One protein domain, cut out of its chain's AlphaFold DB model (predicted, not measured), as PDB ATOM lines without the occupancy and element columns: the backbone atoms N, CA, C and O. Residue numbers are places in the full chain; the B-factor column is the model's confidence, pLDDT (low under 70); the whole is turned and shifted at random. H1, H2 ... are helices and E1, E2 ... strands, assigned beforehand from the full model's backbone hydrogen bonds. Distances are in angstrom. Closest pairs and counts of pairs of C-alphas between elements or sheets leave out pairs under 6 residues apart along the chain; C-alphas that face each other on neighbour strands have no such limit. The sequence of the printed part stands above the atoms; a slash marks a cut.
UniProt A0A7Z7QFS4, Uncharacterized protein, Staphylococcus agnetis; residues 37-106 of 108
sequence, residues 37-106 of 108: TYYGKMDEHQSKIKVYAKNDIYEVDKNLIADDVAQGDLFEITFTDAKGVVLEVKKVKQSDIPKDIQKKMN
ATOM      1  N   THR A  37     204.666 169.621 112.183       92.19
ATOM      2  CA  THR A  37     204.565 170.690 113.183       92.19
ATOM      3  C   THR A  37     203.324 171.546 112.947       92.19
ATOM      4  O   THR A  37     203.088 172.065 111.850       92.19
ATOM      5  N   TYR A  38     202.556 171.744 114.013       94.75
ATOM      6  CA  TYR A  38     201.380 172.602 114.059       94.75
ATOM      7  C   TYR A  38     201.546 173.693 115.113       94.75
ATOM      8  O   TYR A  38     202.237 173.513 116.110       94.75
ATOM      9  N   TYR A  39     200.850 174.811 114.922       96.19
ATOM     10  CA  TYR A  39     200.893 175.960 115.827       96.19
ATOM     11  C   TYR A  39     199.513 176.265 116.390       96.19
ATOM     12  O   TYR A  39     198.528 176.298 115.652       96.19
ATOM     13  N   GLY A  40     199.435 176.517 117.691       95.31
ATOM     14  CA  GLY A  40     198.190 176.783 118.397       95.31
ATOM     15  C   GLY A  40     198.290 177.983 119.327       95.31
ATOM     16  O   GLY A  40     199.370 178.499 119.618       95.31
ATOM     17  N   LYS A  41     197.123 178.429 119.791       95.69
ATOM     18  CA  LYS A  41     196.996 179.384 120.890       95.69
ATOM     19  C   LYS A  41     196.183 178.726 121.995       95.69
ATOM     20  O   LYS A  41     195.093 178.232 121.718       95.69
ATOM     21  N   MET A  42     196.713 178.707 123.213       94.38
ATOM     22  CA  MET A  42     196.061 178.066 124.350       94.38
ATOM     23  C   MET A  42     194.767 178.799 124.716       94.38
ATOM     24  O   MET A  42     194.766 180.021 124.898       94.38
ATOM     25  N   ASP A  43     193.686 178.026 124.811       92.12
ATOM     26  CA  ASP A  43     192.388 178.451 125.325       92.12
ATOM     27  C   ASP A  43     191.864 177.431 126.355       92.12
ATOM     28  O   ASP A  43     191.281 176.406 126.011       92.12
ATOM     29  N   GLU A  44     192.074 177.709 127.637       85.00
ATOM     30  CA  GLU A  44     191.693 176.904 128.792       85.00
ATOM     31  C   GLU A  44     190.186 176.666 128.894       85.00
ATOM     32  O   GLU A  44     189.778 175.693 129.536       85.00
ATOM     33  N   HIS A  45     189.374 177.522 128.267       88.50
ATOM     34  CA  HIS A  45     187.921 177.384 128.226       88.50
ATOM     35  C   HIS A  45     187.452 176.302 127.247       88.50
ATOM     36  O   HIS A  45     186.282 175.916 127.286       88.50
ATOM     37  N   GLN A  46     188.338 175.807 126.377       90.06
ATOM     38  CA  GLN A  46     188.025 174.780 125.392       90.06
ATOM     39  C   GLN A  46     188.697 173.456 125.766       90.06
ATOM     40  O   GLN A  46     189.857 173.406 126.169       90.06
ATOM     41  N   SER A  47     187.962 172.350 125.622       90.69
ATOM     42  CA  SER A  47     188.520 171.000 125.786       90.69
ATOM     43  C   SER A  47     189.382 170.574 124.598       90.69
ATOM     44  O   SER A  47     190.224 169.691 124.730       90.69
ATOM     45  N   LYS A  48     189.178 171.206 123.439       93.69
ATOM     46  CA  LYS A  48     189.953 170.995 122.221       93.69
ATOM     47  C   LYS A  48     190.472 172.319 121.698       93.69
ATOM     48  O   LYS A  48     189.749 173.310 121.709       93.69
ATOM     49  N   ILE A  49     191.698 172.312 121.199       94.06
ATOM     50  CA  ILE A  49     192.388 173.496 120.703       94.06
ATOM     51  C   ILE A  49     192.673 173.314 119.220       94.06
ATOM     52  O   ILE A  49     193.200 172.286 118.793       94.06
ATOM     53  N   LYS A  50     192.325 174.330 118.429       94.62
ATOM     54  CA  LYS A  50     192.660 174.370 117.005       94.62
ATOM     55  C   LYS A  50     194.131 174.696 116.825       94.62
ATOM     56  O   LYS A  50     194.610 175.726 117.301       94.62
ATOM     57  N   VAL A  51     194.813 173.837 116.085       94.56
ATOM     58  CA  VAL A  51     196.210 173.991 115.703       94.56
ATOM     59  C   VAL A  51     196.325 174.030 114.180       94.56
ATOM     60  O   VAL A  51     195.527 173.433 113.455       94.56
ATOM     61  N   TYR A  52     197.296 174.783 113.681       95.12
ATOM     62  CA  TYR A  52     197.382 175.191 112.287       95.12
ATOM     63  C   TYR A  52     198.736 174.806 111.706       95.12
ATOM     64  O   TYR A  52     199.778 175.149 112.262       95.12
ATOM     65  N   ALA A  53     198.707 174.163 110.544       92.44
ATOM     66  CA  ALA A  53     199.868 173.913 109.708       92.44
ATOM     67  C   ALA A  53     199.732 174.653 108.367       92.44
ATOM     68  O   ALA A  53     198.720 175.303 108.045       92.44
ATOM     69  N   LYS A  54     200.770 174.545 107.536       88.25
ATOM     70  CA  LYS A  54     200.829 175.208 106.227       88.25
ATOM     71  C   LYS A  54     199.643 174.866 105.326       88.25
ATOM     72  O   LYS A  54     199.092 175.764 104.694       88.25
ATOM     73  N   ASN A  55     199.195 173.613 105.316       86.75
ATOM     74  CA  ASN A  55     198.110 173.147 104.444       86.75
ATOM     75  C   ASN A  55     196.953 172.482 105.196       86.75
ATOM     76  O   ASN A  55     196.016 172.022 104.555       86.75
ATOM     77  N   ASP A  56     196.992 172.463 106.527       89.44
ATOM     78  CA  ASP A  56     196.033 171.710 107.330       89.44
ATOM     79  C   ASP A  56     195.650 172.447 108.621       89.44
ATOM     80  O   ASP A  56     196.366 173.345 109.079       89.44
ATOM     81  N   ILE A  57     194.495 172.091 109.179       92.31
ATOM     82  CA  ILE A  57     193.992 172.560 110.471       92.31
ATOM     83  C   ILE A  57     193.487 171.337 111.227       92.31
ATOM     84  O   ILE A  57     192.674 170.573 110.709       92.31
ATOM     85  N   TYR A  58     193.928 171.192 112.467       90.88
ATOM     86  CA  TYR A  58     193.605 170.047 113.304       90.88
ATOM     87  C   TYR A  58     193.094 170.497 114.676       90.88
ATOM     88  O   TYR A  58     193.365 171.615 115.112       90.88
ATOM     89  N   GLU A  59     192.321 169.647 115.351       93.25
ATOM     90  CA  GLU A  59     191.847 169.887 116.717       93.25
ATOM     91  C   GLU A  59     192.500 168.886 117.664       93.25
ATOM     92  O   GLU A  59     192.307 167.678 117.531       93.25
ATOM     93  N   VAL A  60     193.250 169.402 118.633       92.00
ATOM     94  CA  VAL A  60     194.005 168.617 119.612       92.00
ATOM     95  C   VAL A  60     193.295 168.690 120.953       92.00
ATOM     96  O   VAL A  60     192.810 169.752 121.337       92.00
ATOM     97  N   ASP A  61     193.226 167.574 121.674       91.50
ATOM     98  CA  ASP A  61     192.732 167.585 123.050       91.50
ATOM     99  C   ASP A  61     193.677 168.404 123.938       91.50
ATOM    100  O   ASP A  61     194.894 168.218 123.897       91.50
ATOM    101  N   LYS A  62     193.127 169.307 124.751       89.81
ATOM    102  CA  LYS A  62     193.913 170.166 125.644       89.81
ATOM    103  C   LYS A  62     194.837 169.359 126.565       89.81
ATOM    104  O   LYS A  62     195.922 169.833 126.878       89.81
ATOM    105  N   ASN A  63     194.448 168.143 126.953       89.38
ATOM    106  CA  ASN A  63     195.246 167.280 127.831       89.38
ATOM    107  C   ASN A  63     196.559 166.784 127.196       89.38
ATOM    108  O   ASN A  63     197.389 166.205 127.889       89.38
ATOM    109  N   LEU A  64     196.734 166.957 125.883       87.94
ATOM    110  CA  LEU A  64     197.963 166.604 125.167       87.94
ATOM    111  C   LEU A  64     198.977 167.753 125.113       87.94
ATOM    112  O   LEU A  64     200.089 167.566 124.623       87.94
ATOM    113  N   ILE A  65     198.590 168.944 125.566       88.38
ATOM    114  CA  ILE A  65     199.444 170.129 125.594       88.38
ATOM    115  C   ILE A  65     200.150 170.168 126.948       88.38
ATOM    116  O   ILE A  65     199.561 169.818 127.967       88.38
ATOM    117  N   ALA A  66     201.416 170.576 126.953       83.06
ATOM    118  CA  ALA A  66     202.199 170.664 128.176       83.06
ATOM    119  C   ALA A  66     201.589 171.668 129.176       83.06
ATOM    120  O   ALA A  66     201.135 172.748 128.793       83.06
ATOM    121  N   ASP A  67     201.608 171.308 130.465       83.56
ATOM    122  CA  ASP A  67     201.009 172.088 131.563       83.56
ATOM    123  C   ASP A  67     201.628 173.491 131.737       83.56
ATOM    124  O   ASP A  67     201.055 174.353 132.402       83.56
ATOM    125  N   ASP A  68     202.810 173.732 131.165       87.00
ATOM    126  CA  ASP A  68     203.522 175.011 131.212       87.00
ATOM    127  C   ASP A  68     203.055 176.021 130.144       87.00
ATOM    128  O   ASP A  68     203.478 177.183 130.157       87.00
ATOM    129  N   VAL A  69     202.158 175.609 129.243       90.81
ATOM    130  CA  VAL A  69     201.488 176.484 128.277       90.81
ATOM    131  C   VAL A  69     200.207 177.036 128.913       90.81
ATOM    132  O   VAL A  69     199.210 176.332 129.047       90.81
ATOM    133  N   ALA A  70     200.212 178.312 129.290       91.69
ATOM    134  CA  ALA A  70     199.097 178.960 129.980       91.69
ATOM    135  C   ALA A  70     198.119 179.642 129.011       91.69
ATOM    136  O   ALA A  70     198.412 179.837 127.828       91.69
ATOM    137  N   GLN A  71     196.955 180.062 129.521       93.31
ATOM    138  CA  GLN A  71     195.956 180.793 128.739       93.31
ATOM    139  C   GLN A  71     196.546 181.922 127.880       93.31
ATOM    140  O   GLN A  71     197.192 182.846 128.372       93.31
ATOM    141  N   GLY A  72     196.235 181.891 126.583       92.50
ATOM    142  CA  GLY A  72     196.649 182.908 125.621       92.50
ATOM    143  C   GLY A  72     198.067 182.749 125.072       92.50
ATOM    144  O   GLY A  72     198.405 183.465 124.123       92.50
ATOM    145  N   ASP A  73     198.857 181.816 125.604       95.38
ATOM    146  CA  ASP A  73     200.178 181.498 125.078       95.38
ATOM    147  C   ASP A  73     200.098 180.875 123.685       95.38
ATOM    148  O   ASP A  73     199.142 180.181 123.331       95.38
ATOM    149  N   LEU A  74     201.138 181.123 122.895       96.50
ATOM    150  CA  LEU A  74     201.359 180.447 121.627       96.50
ATOM    151  C   LEU A  74     202.260 179.241 121.865       96.50
ATOM    152  O   LEU A  74     203.243 179.321 122.606       96.50
ATOM    153  N   PHE A  75     201.937 178.136 121.214       96.12
ATOM    154  CA  PHE A  75     202.718 176.912 121.291       96.12
ATOM    155  C   PHE A  75     202.841 176.280 119.910       96.12
ATOM    156  O   PHE A  75     202.005 176.503 119.028       96.12
ATOM    157  N   GLU A  76     203.883 175.483 119.738       95.56
ATOM    158  CA  GLU A  76     203.965 174.517 118.655       95.56
ATOM    159  C   GLU A  76     203.874 173.102 119.214       95.56
ATOM    160  O   GLU A  76     204.272 172.832 120.350       95.56
ATOM    161  N   ILE A  77     203.305 172.219 118.408       94.00
ATOM    162  CA  ILE A  77     203.129 170.809 118.702       94.00
ATOM    163  C   ILE A  77     203.574 170.009 117.484       94.00
ATOM    164  O   ILE A  77     203.134 170.275 116.364       94.00
ATOM    165  N   THR A  78     204.452 169.042 117.709       92.38
ATOM    166  CA  THR A  78     204.975 168.165 116.664       92.38
ATOM    167  C   THR A  78     204.370 166.783 116.831       92.38
ATOM    168  O   THR A  78     204.429 166.192 117.912       92.38
ATOM    169  N   PHE A  79     203.780 166.271 115.756       89.88
ATOM    170  CA  PHE A  79     203.199 164.937 115.698       89.88
ATOM    171  C   PHE A  79     204.052 163.988 114.864       89.88
ATOM    172  O   PHE A  79     204.772 164.411 113.958       89.88
ATOM    173  N   THR A  80     203.891 162.690 115.118       83.94
ATOM    174  CA  THR A  80     204.232 161.660 114.129       83.94
ATOM    175  C   THR A  80     203.260 161.709 112.941       83.94
ATOM    176  O   THR A  80     202.131 162.179 113.092       83.94
ATOM    177  N   ASP A  81     203.670 161.166 111.794       71.81
ATOM    178  CA  ASP A  81     202.942 161.086 110.510       71.81
ATOM    179  C   ASP A  81     201.412 160.838 110.586       71.81
ATOM    180  O   ASP A  81     200.638 161.367 109.789       71.81
ATOM    181  N   ALA A  82     200.945 160.062 111.566       69.31
ATOM    182  CA  ALA A  82     199.541 159.710 111.757       69.31
ATOM    183  C   ALA A  82     198.752 160.643 112.701       69.31
ATOM    184  O   ALA A  82     197.594 160.348 113.003       69.31
ATOM    185  N   LYS A  83     199.357 161.717 113.233       73.69
ATOM    186  CA  LYS A  83     198.768 162.622 114.254       73.69
ATOM    187  C   LYS A  83     198.313 161.909 115.534       73.69
ATOM    188  O   LYS A  83     197.587 162.470 116.348       73.69
ATOM    189  N   GLY A  84     198.731 160.655 115.703       69.56
ATOM    190  CA  GLY A  84     198.336 159.790 116.811       69.56
ATOM    191  C   GLY A  84     199.258 159.895 118.021       69.56
ATOM    192  O   GLY A  84     198.853 159.516 119.118       69.56
ATOM    193  N   VAL A  85     200.478 160.408 117.837       83.44
ATOM    194  CA  VAL A  85     201.473 160.554 118.902       83.44
ATOM    195  C   VAL A  85     202.049 161.962 118.869       83.44
ATOM    196  O   VAL A  85     202.513 162.431 117.830       83.44
ATOM    197  N   VAL A  86     202.015 162.620 120.026       88.69
ATOM    198  CA  VAL A  86     202.681 163.902 120.262       88.69
ATOM    199  C   VAL A  86     204.140 163.626 120.598       88.69
ATOM    200  O   VAL A  86     204.424 162.907 121.554       88.69
ATOM    201  N   LEU A  87     205.053 164.178 119.802       88.38
ATOM    202  CA  LEU A  87     206.495 164.068 120.020       88.38
ATOM    203  C   LEU A  87     206.996 165.164 120.956       88.38
ATOM    204  O   LEU A  87     207.739 164.893 121.895       88.38
ATOM    205  N   GLU A  88     206.571 166.400 120.704       90.25
ATOM    206  CA  GLU A  88     207.007 167.568 121.458       90.25
ATOM    207  C   GLU A  88     205.903 168.625 121.478       90.25
ATOM    208  O   GLU A  88     205.182 168.813 120.495       90.25
ATOM    209  N   VAL A  89     205.801 169.333 122.602       93.50
ATOM    210  CA  VAL A  89     205.025 170.564 122.736       93.50
ATOM    211  C   VAL A  89     205.929 171.602 123.369       93.50
ATOM    212  O   VAL A  89     206.541 171.331 124.402       93.50
ATOM    213  N   LYS A  90     206.003 172.794 122.777       94.12
ATOM    214  CA  LYS A  90     206.776 173.890 123.360       94.12
ATOM    215  C   LYS A  90     206.123 175.241 123.148       94.12
ATOM    216  O   LYS A  90     205.488 175.505 122.128       94.12
ATOM    217  N   LYS A  91     206.323 176.123 124.122       95.56
ATOM    218  CA  LYS A  91     205.903 177.519 124.047       95.56
ATOM    219  C   LYS A  91     206.766 178.278 123.041       95.56
ATOM    220  O   LYS A  91     207.992 178.177 123.063       95.56
ATOM    221  N   VAL A  92     206.130 179.073 122.190       95.88
ATOM    222  CA  VAL A  92     206.799 179.850 121.137       95.88
ATOM    223  C   VAL A  92     206.350 181.303 121.164       95.88
ATOM    224  O   VAL A  92     205.313 181.651 121.734       95.88
ATOM    225  N   LYS A  93     207.131 182.189 120.546       95.75
ATOM    226  CA  LYS A  93     206.721 183.577 120.312       95.75
ATOM    227  C   LYS A  93     206.089 183.691 118.932       95.75
ATOM    228  O   LYS A  93     206.381 182.920 118.028       95.75
ATOM    229  N   GLN A  94     205.281 184.730 118.728       95.19
ATOM    230  CA  GLN A  94     204.688 185.011 117.417       95.19
ATOM    231  C   GLN A  94     205.745 185.161 116.306       95.19
ATOM    232  O   GLN A  94     205.480 184.791 115.168       95.19
ATOM    233  N   SER A  95     206.948 185.653 116.632       94.44
ATOM    234  CA  SER A  95     208.082 185.755 115.700       94.44
ATOM    235  C   SER A  95     208.557 184.415 115.146       94.44
ATOM    236  O   SER A  95     209.123 184.389 114.057       94.44
ATOM    237  N   ASP A  96     208.338 183.338 115.896       94.69
ATOM    238  CA  ASP A  96     208.843 182.001 115.588       94.69
ATOM    239  C   ASP A  96     207.858 181.240 114.684       94.69
ATOM    240  O   ASP A  96     208.217 180.265 114.032       94.69
ATOM    241  N   ILE A  97     206.615 181.726 114.595       94.81
ATOM    242  CA  ILE A  97     205.556 181.141 113.775       94.81
ATOM    243  C   ILE A  97     205.704 181.629 112.324       94.81
ATOM    244  O   ILE A  97     205.818 182.836 112.089       94.81
ATOM    245  N   PRO A  98     205.624 180.752 111.311       94.75
ATOM    246  CA  PRO A  98     205.591 181.158 109.906       94.75
ATOM    247  C   PRO A  98     204.470 182.168 109.594       94.75
ATOM    248  O   PRO A  98     203.334 182.025 110.048       94.75
ATOM    249  N   LYS A  99     204.766 183.208 108.800       93.94
ATOM    250  CA  LYS A  99     203.834 184.330 108.528       93.94
ATOM    251  C   LYS A  99     202.495 183.897 107.923       93.94
ATOM    252  O   LYS A  99     201.463 184.514 108.183       93.94
ATOM    253  N   ASP A 100     202.512 182.872 107.084       93.06
ATOM    254  CA  ASP A 100     201.321 182.269 106.491       93.06
ATOM    255  C   ASP A 100     200.421 181.637 107.558       93.06
ATOM    256  O   ASP A 100     199.205 181.837 107.531       93.06
ATOM    257  N   ILE A 101     201.014 180.959 108.542       94.19
ATOM    258  CA  ILE A 101     200.296 180.377 109.677       94.19
ATOM    259  C   ILE A 101     199.804 181.472 110.628       94.19
ATOM    260  O   ILE A 101     198.634 181.452 111.008       94.19
ATOM    261  N   GLN A 102     200.621 182.494 110.919       94.81
ATOM    262  CA  GLN A 102     200.190 183.658 111.710       94.81
ATOM    263  C   GLN A 102     198.926 184.302 111.127       94.81
ATOM    264  O   GLN A 102     197.977 184.600 111.856       94.81
ATOM    265  N   LYS A 103     198.884 184.461 109.797       92.81
ATOM    266  CA  LYS A 103     197.720 185.000 109.089       92.81
ATOM    267  C   LYS A 103     196.495 184.097 109.229       92.81
ATOM    268  O   LYS A 103     195.404 184.612 109.442       92.81
ATOM    269  N   LYS A 104     196.652 182.770 109.138       93.19
ATOM    270  CA  LYS A 104     195.546 181.814 109.353       93.19
ATOM    271  C   LYS A 104     195.007 181.846 110.782       93.19
ATOM    272  O   LYS A 104     193.803 181.723 110.981       93.19
ATOM    273  N   MET A 105     195.893 182.030 111.755       93.06
ATOM    274  CA  MET A 105     195.562 182.153 113.175       93.06
ATOM    275  C   MET A 105     195.007 183.539 113.548       93.06
ATOM    276  O   MET A 105     194.642 183.754 114.702       93.06
ATOM    277  N   ASN A 106     194.938 184.484 112.600       91.56
ATOM    278  CA  ASN A 106     194.576 185.883 112.841       91.56
ATOM    279  C   ASN A 106     195.412 186.544 113.957       91.56
ATOM    280  O   ASN A 106     194.894 187.347 114.740       91.56
TER     281      ASN A 106
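Overview. This is residues 37 to 106 of the 108 residues of an uncharacterized protein of Staphylococcus agnetis (UniProt A0A7Z7QFS4). One antiparallel sheet of five strands, strongly twisted and curled like part of a barrel, makes the body, with its edge strands E3 and E5 apart and the curl left open between them. The short helix H1 is set on one face of the sheet near E1 and E2, and the long link of residues 62 to 73 leads from E3 to E4. The printed part has 70 residues, in the order E1 E2 E3 E4 E5 H1, and the sheet runs E3 E2 E1 E4 E5. The class is mostly strand, though under half of the residues, 34 of 70, are in named elements. The whole is compact, with a radius of gyration of the C-alphas of 11.0 A, and spans 28 by 27 by 18 A.

Arrangement. In the sheet, E1, residues 37 to 41, and E4, residues 74 to 79, are antiparallel neighbours at 149 degrees; N 38 and O 77 are within hydrogen-bond range at 2.8 A. E5, residues 86 to 92, forms a hairpin with E4 at 161 degrees, with N 76 and O 90 at 2.9 A. On the other side of E1, E2, residues 48 to 52, forms a hairpin with it at 125 degrees, with N 52 and O 39 at 2.8 A. E3, residues 57 to 61, forms a hairpin with E2 at 149 degrees, with N 51 and O 58 at 2.8 A. E1, E2 and E3 make a meander, each strand the antiparallel neighbour of the one before. With E4 they make a Greek key, a meander of three strands whose first is the antiparallel neighbour of the fourth. H1, residues 99 to 104, is on the sheet at a height of 10.1 A, with the local plane fitted to just 6 C-alphas. It lies over E1, where 4 of its 6 C-alphas fall, and only just not over E2, where 2 fall. Its line and that of E1 stand at 49 degrees on the local plane, slantwise to the strands. The closest C-alphas of H1 and E2 are those of Ile 101 and Tyr 52, 6.5 A apart. In H1 every O i to N i+4 pair is within hydrogen-bond range.

Along the chain. E1 begins at C-alpha 37, (204.565, 170.690, 113.183), and is 13.9 A long. E4 is 16.7 A long and E5 16.5 A; E2 is 13.1 A and E3 13.6 A. H1, 8.7 A long, ends at C-alpha 104, (195.546, 181.814, 109.353).

Size, cuts and confidence. The two C-alphas farthest apart, those of His 45 and Asp 81, are 28.4 A apart. The printed part has no cut. The link from E3 to E4 is long and that from E2 to E3 is tight. Mean pLDDT of the printed part is 90.8; residues 82 and 84 are under 70.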